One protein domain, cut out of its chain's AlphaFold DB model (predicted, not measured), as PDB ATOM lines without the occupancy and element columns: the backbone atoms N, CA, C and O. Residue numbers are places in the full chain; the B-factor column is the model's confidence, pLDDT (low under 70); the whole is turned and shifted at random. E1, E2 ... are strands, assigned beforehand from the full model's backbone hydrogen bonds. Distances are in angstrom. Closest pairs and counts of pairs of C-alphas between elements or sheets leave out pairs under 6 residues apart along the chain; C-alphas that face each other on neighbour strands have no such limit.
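This is residues 3 to 21 and 40 to 119 of the 119 residues of an uncharacterized protein of Sphingobacteriales bacterium (UniProt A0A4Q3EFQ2). A twisted slab of four strands, E4, E3, E8 and E9, makes the main body, and a long two-stranded hairpin, E5 and E6, reaches away from one end of it as an arm. A small second sheet, E2, E1 and E7, sits near the E9 edge of the slab, with E2 next to E9. The printed part has 99 residues with nine named strands, E1 to E9 in order along the chain, and no named helix; the class is all strand, and the three sheets, ordered E4 - E3 - E8 - E9, E2 - E1 - E7 and E5 - E6, are all antiparallel. The whole is loose, with a radius of gyration of the C-alphas of 16.2 A, and elongated, spanning 56 by 31 by 24 A.

Find C-alpha 3 at (247.263, 204.506, 202.594), where E1, residues 3 to 5, begins; E2 follows at residues 14 to 17. Beyond the cut, E3 runs through residues 41 to 48 over 23.2 A, and E4, residues 51 to 59, covers 24.8 A. Look next for E5, residues 63 to 71, 24.8 A long, which ends at C-alpha 71 at (239.339, 217.312, 234.228), and for E6, residues 74 to 81, 23.3 A long. E7 is residues 84 to 87, E8 residues 98 to 105 over 22.8 A, and E9 residues 112 to 118 over 18.4 A, ending at C-alpha 118 at (252.150, 207.469, 187.808).

Begin with the largest sheet, whose edge strands are E4 and E9. E3 and E4 form a hairpin, with N 44 and O 56 2.8 A apart, within hydrogen-bond range. E3 and E8 are antiparallel at 159 degrees, with N 43 and O 103 at 2.8 A. E8 and E9 form a hairpin, with N 102 and O 115 at 2.9 A. Look next at E2 and E9: the closest C-alphas of the two, those of Val 15 and Ala 115, are 5.8 A apart, and 5 pairs of their C-alphas are within 8 A. E1 and E2 form a hairpin, with N 16 and O 3 at 2.9 A, and on the other side of E1 is E7, with N 4 and O 85 at 2.9 A. E5 and E6 form a hairpin, with N 66 and O 78 at 2.9 A; E4 and E5 meet only through their link, and E6 is apart from E4 and from E7, for instance.

The two C-alphas farthest apart are those of Asn 49 and Asn 72, 57.2 A. Residues 22 to 39 are not printed, and C-alphas 21 and 40 are 27.2 A apart across that cut. Of the links that are printed whole, none is long; E7 to E8, with 10 residues, is short. The mean pLDDT of the printed part is 87.2; look at residues 8 to 12, between E1 and E2, for the model's values under 70.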
ATOM      1  N   SER A   3     246.874 205.078 201.294       88.31
ATOM      2  CA  SER A   3     247.263 204.506 202.594       88.31
ATOM      3  C   SER A   3     248.762 204.705 202.770       88.31
ATOM      4  O   SER A   3     249.524 204.538 201.813       88.31
ATOM      5  N   VAL A   4     249.175 205.083 203.977       87.44
ATOM      6  CA  VAL A   4     250.562 205.007 204.425       87.44
ATOM      7  C   VAL A   4     250.657 204.013 205.572       87.44
ATOM      8  O   VAL A   4     249.888 204.088 206.528       87.44
ATOM      9  N   SER A   5     251.626 203.108 205.499       90.75
ATOM     10  CA  SER A   5     251.885 202.109 206.535       90.75
ATOM     11  C   SER A   5     253.353 202.116 206.932       90.75
ATOM     12  O   SER A   5     254.237 202.185 206.070       90.75
ATOM     13  N   ARG A   6     253.626 201.988 208.227       84.69
ATOM     14  CA  ARG A   6     254.982 201.806 208.740       84.69
ATOM     15  C   ARG A   6     255.472 200.398 208.405       84.69
ATOM     16  O   ARG A   6     254.773 199.420 208.654       84.69
ATOM     17  N   GLN A   7     256.696 200.290 207.897       77.69
ATOM     18  CA  GLN A   7     257.391 199.007 207.835       77.69
ATOM     19  C   GLN A   7     258.153 198.742 209.140       77.69
ATOM     20  O   GLN A   7     258.619 199.674 209.798       77.69
ATOM     21  N   ASN A   8     258.272 197.472 209.535       63.38
ATOM     22  CA  ASN A   8     259.069 197.087 210.702       63.38
ATOM     23  C   ASN A   8     260.533 197.553 210.560       63.38
ATOM     24  O   ASN A   8     261.081 197.590 209.461       63.38
ATOM     25  N   SER A   9     261.138 197.907 211.703       54.09
ATOM     26  CA  SER A   9     262.563 198.218 211.932       54.09
ATOM     27  C   SER A   9     263.317 198.924 210.786       54.09
ATOM     28  O   SER A   9     263.908 198.282 209.921       54.09
ATOM     29  N   GLY A  10     263.381 200.261 210.835       60.09
ATOM     30  CA  GLY A  10     264.352 201.080 210.083       60.09
ATOM     31  C   GLY A  10     264.057 201.309 208.594       60.09
ATOM     32  O   GLY A  10     264.754 202.086 207.938       60.09
ATOM     33  N   GLN A  11     263.021 200.669 208.055       64.94
ATOM     34  CA  GLN A  11     262.574 200.859 206.678       64.94
ATOM     35  C   GLN A  11     261.633 202.071 206.549       64.94
ATOM     36  O   GLN A  11     260.986 202.452 207.527       64.94
ATOM     37  N   PRO A  12     261.585 202.724 205.371       68.56
ATOM     38  CA  PRO A  12     260.732 203.884 205.160       68.56
ATOM     39  C   PRO A  12     259.265 203.473 205.221       68.56
ATOM     40  O   PRO A  12     258.921 202.318 204.948       68.56
ATOM     41  N   SER A  13     258.396 204.436 205.513       85.56
ATOM     42  CA  SER A  13     256.961 204.234 205.340       85.56
ATOM     43  C   SER A  13     256.655 203.829 203.887       85.56
ATOM     44  O   SER A  13     257.301 204.298 202.950       85.56
ATOM     45  N   ASN A  14     255.685 202.938 203.680       88.62
ATOM     46  CA  ASN A  14     255.184 202.586 202.348       88.62
ATOM     47  C   ASN A  14     253.910 203.382 202.066       88.62
ATOM     48  O   ASN A  14     253.096 203.547 202.974       88.62
ATOM     49  N   VAL A  15     253.727 203.848 200.828       91.44
ATOM     50  CA  VAL A  15     252.479 204.483 200.391       91.44
ATOM     51  C   VAL A  15     251.868 203.719 199.229       91.44
ATOM     52  O   VAL A  15     252.537 203.449 198.229       91.44
ATOM     53  N   ARG A  16     250.563 203.460 199.323       90.44
ATOM     54  CA  ARG A  16     249.770 202.806 198.281       90.44
ATOM     55  C   ARG A  16     248.581 203.667 197.868       90.44
ATOM     56  O   ARG A  16     247.888 204.239 198.708       90.44
ATOM     57  N   VAL A  17     248.304 203.711 196.565       89.94
ATOM     58  CA  VAL A  17     247.052 204.270 196.035       89.94
ATOM     59  C   VAL A  17     245.926 203.274 196.284       89.94
ATOM     60  O   VAL A  17     245.991 202.133 195.828       89.94
ATOM     61  N   ILE A  18     244.898 203.713 197.003       91.25
ATOM     62  CA  ILE A  18     243.696 202.914 197.266       91.25
ATOM     63  C   ILE A  18     242.631 203.212 196.212       91.25
ATOM     64  O   ILE A  18     241.985 202.310 195.695       91.25
ATOM     65  N   SER A  19     242.453 204.490 195.879       89.38
ATOM     66  CA  SER A  19     241.459 204.922 194.897       89.38
ATOM     67  C   SER A  19     241.847 206.245 194.254       89.38
ATOM     68  O   SER A  19     242.516 207.077 194.873       89.38
ATOM     69  N   THR A  20     241.366 206.473 193.036       89.12
ATOM     70  CA  THR A  20     241.522 207.739 192.317       89.12
ATOM     71  C   THR A  20     240.153 208.197 191.845       89.12
ATOM     72  O   THR A  20     239.364 207.403 191.342       89.12
ATOM     73  N   THR A  21     239.868 209.484 192.010       88.88
ATOM     74  CA  THR A  21     238.652 210.115 191.491       88.88
ATOM     75  C   THR A  21     239.072 211.293 190.635       88.88
ATOM     76  O   THR A  21     239.839 212.140 191.095       88.88
ATOM     77  N   ASN A  40     256.871 215.852 212.097       89.06
ATOM     78  CA  ASN A  40     256.960 214.911 210.984       89.06
ATOM     79  C   ASN A  40     255.924 215.269 209.912       89.06
ATOM     80  O   ASN A  40     254.760 215.530 210.235       89.06
ATOM     81  N   TYR A  41     256.311 215.247 208.638       91.44
ATOM     82  CA  TYR A  41     255.426 215.603 207.523       91.44
ATOM     83  C   TYR A  41     255.687 214.764 206.273       91.44
ATOM     84  O   TYR A  41     256.712 214.090 206.150       91.44
ATOM     85  N   ILE A  42     254.737 214.811 205.342       92.56
ATOM     86  CA  ILE A  42     254.883 214.282 203.988       92.56
ATOM     87  C   ILE A  42     254.790 215.446 203.004       92.56
ATOM     88  O   ILE A  42     253.908 216.299 203.117       92.56
ATOM     89  N   THR A  43     255.673 215.439 202.011       93.00
ATOM     90  CA  THR A  43     255.624 216.349 200.867       93.00
ATOM     91  C   THR A  43     255.323 215.562 199.602       93.00
ATOM     92  O   THR A  43     255.983 214.571 199.288       93.00
ATOM     93  N   LEU A  44     254.314 216.013 198.867       93.12
ATOM     94  CA  LEU A  44     253.961 215.515 197.550       93.12
ATOM     95  C   LEU A  44     254.456 216.518 196.517       93.12
ATOM     96  O   LEU A  44     254.124 217.699 196.585       93.12
ATOM     97  N   TYR A  45     255.236 216.033 195.564       93.31
ATOM     98  CA  TYR A  45     255.710 216.784 194.414       93.31
ATOM     99  C   TYR A  45     254.986 216.264 193.181       93.31
ATOM    100  O   TYR A  45     255.055 215.070 192.876       93.31
ATOM    101  N   PHE A  46     254.290 217.159 192.494       91.31
ATOM    102  CA  PHE A  46     253.521 216.843 191.299       91.31
ATOM    103  C   PHE A  46     254.340 217.224 190.072       91.31
ATOM    104  O   PHE A  46     254.733 218.383 189.920       91.31
ATOM    105  N   TYR A  47     254.598 216.247 189.215       91.69
ATOM    106  CA  TYR A  47     255.335 216.408 187.974       91.69
ATOM    107  C   TYR A  47     254.422 216.194 186.774       91.69
ATOM    108  O   TYR A  47     253.488 215.388 186.808       91.69
ATOM    109  N   GLN A  48     254.732 216.893 185.692       89.25
ATOM    110  CA  GLN A  48     254.072 216.738 184.408       89.25
ATOM    111  C   GLN A  48     255.112 216.924 183.311       89.25
ATOM    112  O   GLN A  48     255.811 217.936 183.292       89.25
ATOM    113  N   ASN A  49     255.260 215.929 182.432       86.75
ATOM    114  CA  ASN A  49     256.321 215.906 181.417       86.75
ATOM    115  C   ASN A  49     257.714 216.215 182.015       86.75
ATOM    116  O   ASN A  49     258.448 217.053 181.497       86.75
ATOM    117  N   ALA A  50     258.043 215.577 183.145       87.12
ATOM    118  CA  ALA A  50     259.270 215.776 183.932       87.12
ATOM    119  C   ALA A  50     259.469 217.166 184.582       87.12
ATOM    120  O   ALA A  50     260.439 217.355 185.319       87.12
ATOM    121  N   ALA A  51     258.555 218.124 184.400       89.81
ATOM    122  CA  ALA A  51     258.600 219.419 185.075       89.81
ATOM    123  C   ALA A  51     257.811 219.387 186.392       89.81
ATOM    124  O   ALA A  51     256.684 218.896 186.425       89.81
ATOM    125  N   LEU A  52     258.380 219.930 187.475       90.69
ATOM    126  CA  LEU A  52     257.662 220.116 188.740       90.69
ATOM    127  C   LEU A  52     256.603 221.212 188.560       90.69
ATOM    128  O   LEU A  52     256.946 222.379 188.377       90.69
ATOM    129  N   THR A  53     255.325 220.848 188.629       88.69
ATOM    130  CA  THR A  53     254.207 221.783 188.431       88.69
ATOM    131  C   THR A  53     253.662 222.330 189.740       88.69
ATOM    132  O   THR A  53     253.216 223.476 189.792       88.69
ATOM    133  N   ASP A  54     253.668 221.520 190.801       87.75
ATOM    134  CA  ASP A  54     253.193 221.944 192.116       87.75
ATOM    135  C   ASP A  54     253.770 221.075 193.238       87.75
ATOM    136  O   ASP A  54     254.341 220.007 193.001       87.75
ATOM    137  N   SER A  55     253.581 221.514 194.477       90.62
ATOM    138  CA  SER A  55     253.873 220.717 195.662       90.62
ATOM    139  C   SER A  55     252.872 220.975 196.784       90.62
ATOM    140  O   SER A  55     252.285 222.053 196.893       90.62
ATOM    141  N   LEU A  56     252.687 219.963 197.628       89.62
ATOM    142  CA  LEU A  56     251.826 220.012 198.803       89.62
ATOM    143  C   LEU A  56     252.542 219.373 199.988       89.62
ATOM    144  O   LEU A  56     252.938 218.212 199.910       89.62
ATOM    145  N   THR A  57     252.640 220.104 201.093       90.62
ATOM    146  CA  THR A  57     253.162 219.581 202.360       90.62
ATOM    147  C   THR A  57     252.021 219.435 203.359       90.62
ATOM    148  O   THR A  57     251.210 220.348 203.518       90.62
ATOM    149  N   LEU A  58     251.956 218.290 204.037       89.00
ATOM    150  CA  LEU A  58     250.944 217.992 205.052       89.00
ATOM    151  C   LEU A  58     251.541 217.247 206.248       89.00
ATOM    152  O   LEU A  58     252.527 216.521 206.111       89.00
ATOM    153  N   ALA A  59     250.924 217.415 207.420       89.69
ATOM    154  CA  ALA A  59     251.303 216.699 208.637       89.69
ATOM    155  C   ALA A  59     251.307 215.181 208.406       89.69
ATOM    156  O   ALA A  59     250.411 214.646 207.752       89.69
ATOM    157  N   HIS A  60     252.307 214.480 208.938       91.44
ATOM    158  CA  HIS A  60     252.498 213.071 208.620       91.44
ATOM    159  C   HIS A  60     251.292 212.229 209.074       91.44
ATOM    160  O   HIS A  60     251.000 212.213 210.269       91.44
ATOM    161  N   PRO A  61     250.608 211.473 208.190       91.62
ATOM    162  CA  PRO A  61     249.360 210.790 208.546       91.62
ATOM    163  C   PRO A  61     249.501 209.773 209.686       91.62
ATOM    164  O   PRO A  61     248.552 209.576 210.439       91.62
ATOM    165  N   LEU A  62     250.684 209.166 209.843       91.81
ATOM    166  CA  LEU A  62     250.981 208.257 210.959       91.81
ATOM    167  C   LEU A  62     251.178 208.951 212.317       91.81
ATOM    168  O   LEU A  62     251.115 208.265 213.328       91.81
ATOM    169  N   TYR A  63     251.434 210.259 212.373       89.62
ATOM    170  CA  TYR A  63     251.689 210.977 213.626       89.62
ATOM    171  C   TYR A  63     250.471 211.838 213.952       89.62
ATOM    172  O   TYR A  63     250.114 212.745 213.200       89.62
ATOM    173  N   LYS A  64     249.797 211.521 215.059       86.38
ATOM    174  CA  LYS A  64     248.544 212.169 215.455       86.38
ATOM    175  C   LYS A  64     248.654 212.707 216.870       86.38
ATOM    176  O   LYS A  64     249.094 211.994 217.767       86.38
ATOM    177  N   SER A  65     248.174 213.927 217.054       85.25
ATOM    178  CA  SER A  65     247.951 214.519 218.368       85.25
ATOM    179  C   SER A  65     246.474 214.357 218.715       85.25
ATOM    180  O   SER A  65     245.602 214.804 217.968       85.25
ATOM    181  N   LEU A  66     246.196 213.658 219.811       84.00
ATOM    182  CA  LEU A  66     244.848 213.451 220.330       84.00
ATOM    183  C   LEU A  66     244.633 214.381 221.515       84.00
ATOM    184  O   LEU A  66     245.373 214.314 222.496       84.00
ATOM    185  N   GLU A  67     243.617 215.229 221.422       87.75
ATOM    186  CA  GLU A  67     243.170 216.071 222.526       87.75
ATOM    187  C   GLU A  67     242.085 215.334 223.321       87.75
ATOM    188  O   GLU A  67     241.160 214.761 222.743       87.75
ATOM    189  N   TYR A  68     242.215 215.305 224.648       87.31
ATOM    190  CA  TYR A  68     241.274 214.633 225.542       87.31
ATOM    191  C   TYR A  68     241.044 215.444 226.826       87.31
ATOM    192  O   TYR A  68     241.932 216.189 227.250       87.31
ATOM    193  N   PRO A  69     239.869 215.324 227.473       90.44
ATOM    194  CA  PRO A  69     239.592 216.035 228.718       90.44
ATOM    195  C   PRO A  69     240.489 215.528 229.853       90.44
ATOM    196  O   PRO A  69     240.538 214.326 230.116       90.44
ATOM    197  N   ALA A  70     241.159 216.442 230.556       87.56
ATOM    198  CA  ALA A  70     242.025 216.147 231.705       87.56
ATOM    199  C   ALA A  70     241.351 216.444 233.065       87.56
ATOM    200  O   ALA A  70     241.978 216.325 234.116       87.56
ATOM    201  N   GLY A  71     240.065 216.813 233.055       85.25
ATOM    202  CA  GLY A  71     239.339 217.312 234.228       85.25
ATOM    203  C   GLY A  71     239.481 218.830 234.400       85.25
ATOM    204  O   GLY A  71     240.235 219.480 233.680       85.25
ATOM    205  N   ASN A  72     238.708 219.422 235.318       83.75
ATOM    206  CA  ASN A  72     238.717 220.865 235.624       83.75
ATOM    207  C   ASN A  72     238.619 221.797 234.400       83.75
ATOM    208  O   ASN A  72     239.254 222.847 234.366       83.75
ATOM    209  N   ASN A  73     237.829 221.415 233.389       80.94
ATOM    210  CA  ASN A  73     237.686 222.173 232.139       80.94
ATOM    211  C   ASN A  73     239.022 222.386 231.385       80.94
ATOM    212  O   ASN A  73     239.175 223.358 230.648       80.94
ATOM    213  N   THR A  74     239.992 221.486 231.586       88.56
ATOM    214  CA  THR A  74     241.285 221.480 230.892       88.56
ATOM    215  C   THR A  74     241.367 220.333 229.891       88.56
ATOM    216  O   THR A  74     240.783 219.262 230.090       88.56
ATOM    217  N   PHE A  75     242.113 220.564 228.815       86.69
ATOM    218  CA  PHE A  75     242.425 219.565 227.803       86.69
ATOM    219  C   PHE A  75     243.900 219.188 227.885       86.69
ATOM    220  O   PHE A  75     244.766 220.036 228.109       86.69
ATOM    221  N   ALA A  76     244.177 217.904 227.699       86.25
ATOM    222  CA  ALA A  76     245.517 217.372 227.550       86.25
ATOM    223  C   ALA A  76     245.704 216.855 226.122       86.25
ATOM    224  O   ALA A  76     244.759 216.393 225.482       86.25
ATOM    225  N   VAL A  77     246.941 216.913 225.633       85.12
ATOM    226  CA  VAL A  77     247.321 216.401 224.314       85.12
ATOM    227  C   VAL A  77     248.215 215.185 224.494       85.12
ATOM    228  O   VAL A  77     249.139 215.192 225.308       85.12
ATOM    229  N   LYS A  78     247.938 214.124 223.739       85.00
ATOM    230  CA  LYS A  78     248.791 212.940 223.647       85.00
ATOM    231  C   LYS A  78     249.176 212.701 222.199       85.00
ATOM    232  O   LYS A  78     248.313 212.471 221.353       85.00
ATOM    233  N   ASP A  79     250.478 212.683 221.949       86.38
ATOM    234  CA  ASP A  79     251.014 212.281 220.659       86.38
ATOM    235  C   ASP A  79     251.059 210.755 220.563       86.38
ATOM    236  O   ASP A  79     251.480 210.048 221.485       86.38
ATOM    237  N   THR A  80     250.595 210.232 219.435       86.38
ATOM    238  CA  THR A  80     250.610 208.806 219.127       86.38
ATOM    239  C   THR A  80     251.101 208.568 217.709       86.38
ATOM    240  O   THR A  80     251.020 209.441 216.839       86.38
ATOM    241  N   VAL A  81     251.621 207.363 217.487       89.44
ATOM    242  CA  VAL A  81     252.087 206.926 216.180       89.44
ATOM    243  C   VAL A  81     251.318 205.688 215.759       89.44
ATOM    244  O   VAL A  81     251.321 204.678 216.461       89.44
ATOM    245  N   LEU A  82     250.668 205.780 214.608       89.62
ATOM    246  CA  LEU A  82     249.874 204.713 214.020       89.62
ATOM    247  C   LEU A  82     250.762 203.765 213.205       89.62
ATOM    248  O   LEU A  82     251.801 204.164 212.672       89.62
ATOM    249  N   SER A  83     250.342 202.506 213.084       89.75
ATOM    250  CA  SER A  83     250.955 201.541 212.163       89.75
ATOM    251  C   SER A  83     250.525 201.778 210.716       89.75
ATOM    252  O   SER A  83     251.310 201.554 209.800       89.75
ATOM    253  N   GLU A  84     249.299 202.259 210.517       92.31
ATOM    254  CA  GLU A  84     248.707 202.566 209.219       92.31
ATOM    255  C   GLU A  84     247.750 203.758 209.347       92.31
ATOM    256  O   GLU A  84     247.114 203.946 210.386       92.31
ATOM    257  N   ALA A  85     247.668 204.576 208.300       93.00
ATOM    258  CA  ALA A  85     246.707 205.664 208.203       93.00
ATOM    259  C   ALA A  85     246.319 205.936 206.747       93.00
ATOM    260  O   ALA A  85     247.161 205.928 205.847       93.00
ATOM    261  N   GLU A  86     245.052 206.278 206.530       93.12
ATOM    262  CA  GLU A  86     244.568 206.756 205.241       93.12
ATOM    263  C   GLU A  86     244.551 208.283 205.185       93.12
ATOM    264  O   GLU A  86     244.281 208.979 206.168       93.12
ATOM    265  N   PHE A  87     244.830 208.819 204.003       90.94
ATOM    266  CA  PHE A  87     244.727 210.240 203.717       90.94
ATOM    267  C   PHE A  87     244.331 210.466 202.257       90.94
ATOM    268  O   PHE A  87     244.389 209.578 201.401       90.94
ATOM    269  N   PHE A  88     243.897 211.682 201.947       91.12
ATOM    270  CA  PHE A  88     243.585 212.069 200.581       91.12
ATOM    271  C   PHE A  88     244.224 213.409 200.256       91.12
ATOM    272  O   PHE A  88     244.371 214.281 201.108       91.12
ATOM    273  N   VAL A  89     244.579 213.564 198.988       88.38
ATOM    274  CA  VAL A  89     245.078 214.810 198.421       88.38
ATOM    275  C   VAL A  89     244.232 215.149 197.206       88.38
ATOM    276  O   VAL A  89     243.712 214.260 196.528       88.38
ATOM    277  N   ARG A  90     244.067 216.442 196.948       87.81
ATOM    278  CA  ARG A  90     243.401 216.960 195.755       87.81
ATOM    279  C   ARG A  90     244.354 217.938 195.096       87.81
ATOM    280  O   ARG A  90     244.851 218.842 195.760       87.81
ATOM    281  N   PHE A  91     244.592 217.752 193.812       84.81
ATOM    282  CA  PHE A  91     245.458 218.607 193.015       84.81
ATOM    283  C   PHE A  91     244.871 218.721 191.610       84.81
ATOM    284  O   PHE A  91     244.044 217.905 191.198       84.81
ATOM    285  N   LYS A  92     245.258 219.776 190.895       84.56
ATOM    286  CA  LYS A  92     244.795 220.007 189.530       84.56
ATOM    287  C   LYS A  92     245.692 219.246 188.557       84.56
ATOM    288  O   LYS A  92     246.901 219.449 188.561       84.56
ATOM    289  N   VAL A  93     245.090 218.427 187.700       79.38
ATOM    290  CA  VAL A  93     245.767 217.810 186.553       79.38
ATOM    291  C   VAL A  93     245.559 218.714 185.342       79.38
ATOM    292  O   VAL A  93     244.425 218.960 184.941       79.38
ATOM    293  N   THR A  94     246.640 219.263 184.788       73.50
ATOM    294  CA  THR A  94     246.592 220.142 183.603       73.50
ATOM    295  C   THR A  94     246.864 219.440 182.269       73.50
ATOM    296  O   THR A  94     246.514 219.992 181.233       73.50
ATOM    297  N   ALA A  95     247.443 218.237 182.276       73.50
ATOM    298  CA  ALA A  95     247.774 217.435 181.100       73.50
ATOM    299  C   ALA A  95     247.896 215.935 181.471       73.50
ATOM    300  O   ALA A  95     248.087 215.622 182.651       73.50
ATOM    301  N   PRO A  96     247.818 215.010 180.495       75.06
ATOM    302  CA  PRO A  96     248.088 213.586 180.714       75.06
ATOM    303  C   PRO A  96     249.509 213.329 181.242       75.06
ATOM    304  O   PRO A  96     250.413 214.131 181.006       75.06
ATOM    305  N   GLY A  97     249.717 212.192 181.915       82.94
ATOM    306  CA  GLY A  97     251.040 211.775 182.394       82.94
ATOM    307  C   GLY A  97     251.485 212.510 183.656       82.94
ATOM    308  O   GLY A  97     252.621 212.982 183.737       82.94
ATOM    309  N   THR A  98     250.585 212.646 184.631       87.88
ATOM    310  CA  THR A  98     250.946 213.231 185.923       87.88
ATOM    311  C   THR A  98     251.671 212.202 186.775       87.88
ATOM    312  O   THR A  98     251.199 211.088 186.989       87.88
ATOM    313  N   GLU A  99     252.810 212.604 187.319       92.62
ATOM    314  CA  GLU A  99     253.593 211.782 188.230       92.62
ATOM    315  C   GLU A  99     253.628 212.442 189.609       92.62
ATOM    316  O   GLU A  99     253.696 213.665 189.740       92.62
ATOM    317  N   ILE A 100     253.572 211.633 190.660       93.00
ATOM    318  CA  ILE A 100     253.600 212.094 192.043       93.00
ATOM    319  C   ILE A 100     254.784 211.445 192.735       93.00
ATOM    320  O   ILE A 100     254.804 210.234 192.954       93.00
ATOM    321  N   LYS A 101     255.748 212.261 193.151       95.00
ATOM    322  CA  LYS A 101     256.799 211.840 194.076       95.00
ATOM    323  C   LYS A 101     256.373 212.196 195.491       95.00
ATOM    324  O   LYS A 101     256.050 213.347 195.769       95.00
ATOM    325  N   ILE A 102     256.412 211.221 196.388       94.75
ATOM    326  CA  ILE A 102     256.057 211.405 197.794       94.75
ATOM    327  C   ILE A 102     257.317 211.231 198.635       94.75
ATOM    328  O   ILE A 102     257.997 210.203 198.543       94.75
ATOM    329  N   THR A 103     257.625 212.232 199.454       94.50
ATOM    330  CA  THR A 103     258.733 212.196 200.410       94.50
ATOM    331  C   THR A 103     258.229 212.341 201.835       94.50
ATOM    332  O   THR A 103     257.356 213.159 202.108       94.50
ATOM    333  N   GLU A 104     258.826 211.594 202.745       92.56
ATOM    334  CA  GLU A 104     258.617 211.666 204.184       92.56
ATOM    335  C   GLU A 104     259.779 212.426 204.827       92.56
ATOM    336  O   GLU A 104     260.938 212.188 204.485       92.56
ATOM    337  N   THR A 105     259.470 213.300 205.781       91.62
ATOM    338  CA  THR A 105     260.458 213.906 206.676       91.62
ATOM    339  C   THR A 105     260.096 213.545 208.108       91.62
ATOM    340  O   THR A 105     259.066 213.990 208.622       91.62
ATOM    341  N   LEU A 106     260.958 212.761 208.754       89.94
ATOM    342  CA  LEU A 106     260.867 212.438 210.176       89.94
ATOM    343  C   LEU A 106     261.992 213.162 210.904       89.94
ATOM    344  O   LEU A 106     263.149 212.862 210.647       89.94
ATOM    345  N   GLN A 107     261.704 214.110 211.792       85.94
ATOM    346  CA  GLN A 107     262.772 214.830 212.494       85.94
ATOM    347  C   GLN A 107     263.504 213.894 213.475       85.94
ATOM    348  O   GLN A 107     262.836 213.149 214.196       85.94
ATOM    349  N   PRO A 108     264.853 213.925 213.549       85.62
ATOM    350  CA  PRO A 108     265.794 214.827 212.863       85.62
ATOM    351  C   PRO A 108     266.367 214.283 211.534       85.62
ATOM    352  O   PRO A 108     267.344 214.818 211.016       85.62
ATOM    353  N   SER A 109     265.819 213.196 210.994       86.12
ATOM    354  CA  SER A 109     266.294 212.555 209.767       86.12
ATOM    355  C   SER A 109     266.063 213.414 208.511       86.12
ATOM    356  O   SER A 109     265.088 214.170 208.434       86.12
ATOM    357  N   PRO A 110     266.936 213.288 207.492       88.06
ATOM    358  CA  PRO A 110     266.735 213.953 206.210       88.06
ATOM    359  C   PRO A 110     265.485 213.418 205.487       88.06
ATOM    360  O   PRO A 110     265.089 212.269 205.716       88.06
ATOM    361  N   PRO A 111     264.885 214.208 204.576       90.56
ATOM    362  CA  PRO A 111     263.761 213.755 203.767       90.56
ATOM    363  C   PRO A 111     264.111 212.509 202.947       90.56
ATOM    364  O   PRO A 111     265.182 212.426 202.339       90.56
ATOM    365  N   ARG A 112     263.181 211.559 202.867       92.31
ATOM    366  CA  ARG A 112     263.335 210.307 202.120       92.31
ATOM    367  C   ARG A 112     262.158 210.096 201.182       92.31
ATOM    368  O   ARG A 112     261.014 210.321 201.554       92.31
ATOM    369  N   GLN A 113     262.418 209.636 199.961       93.56
ATOM    370  CA  GLN A 113     261.347 209.229 199.052       93.56
ATOM    371  C   GLN A 113     260.709 207.922 199.534       93.56
ATOM    372  O   GLN A 113     261.411 206.941 199.769       93.56
ATOM    373  N   ILE A 114     259.382 207.924 199.628       93.12
ATOM    374  CA  ILE A 114     258.575 206.791 200.102       93.12
ATOM    375  C   ILE A 114     257.628 206.247 199.032       93.12
ATOM    376  O   ILE A 114     257.182 205.107 199.119       93.12
ATOM    377  N   ALA A 115     257.353 207.036 197.989       92.81
ATOM    378  CA  ALA A 115     256.568 206.592 196.845       92.81
ATOM    379  C   ALA A 115     256.881 207.398 195.581       92.81
ATOM    380  O   ALA A 115     257.262 208.570 195.639       92.81
ATOM    381  N   PHE A 116     256.657 206.754 194.438       93.00
ATOM    382  CA  PHE A 116     256.555 207.396 193.135       93.00
ATOM    383  C   PHE A 116     255.370 206.778 192.390       93.00
ATOM    384  O   PHE A 116     255.341 205.568 192.174       93.00
ATOM    385  N   ILE A 117     254.370 207.590 192.058       91.00
ATOM    386  CA  ILE A 117     253.085 207.149 191.508       91.00
ATOM    387  C   ILE A 117     252.912 207.788 190.135       91.00
ATOM    388  O   ILE A 117     253.078 208.994 189.999       91.00
ATOM    389  N   LYS A 118     252.544 206.987 189.135       89.25
ATOM    390  CA  LYS A 118     252.150 207.469 187.808       89.25
ATOM    391  C   LYS A 118     250.631 207.381 187.691       89.25
ATOM    392  O   LYS A 118     250.075 206.334 188.027       89.25
ATOM    393  N   LEU A 119     249.992 208.475 187.282       80.94
ATOM    394  CA  LEU A 119     248.542 208.598 187.099       80.94
ATOM    395  C   LEU A 119     248.175 208.813 185.633       80.94
ATOM    396  O   LEU A 119     248.915 209.541 184.928       80.94
TER     397      LEU A 119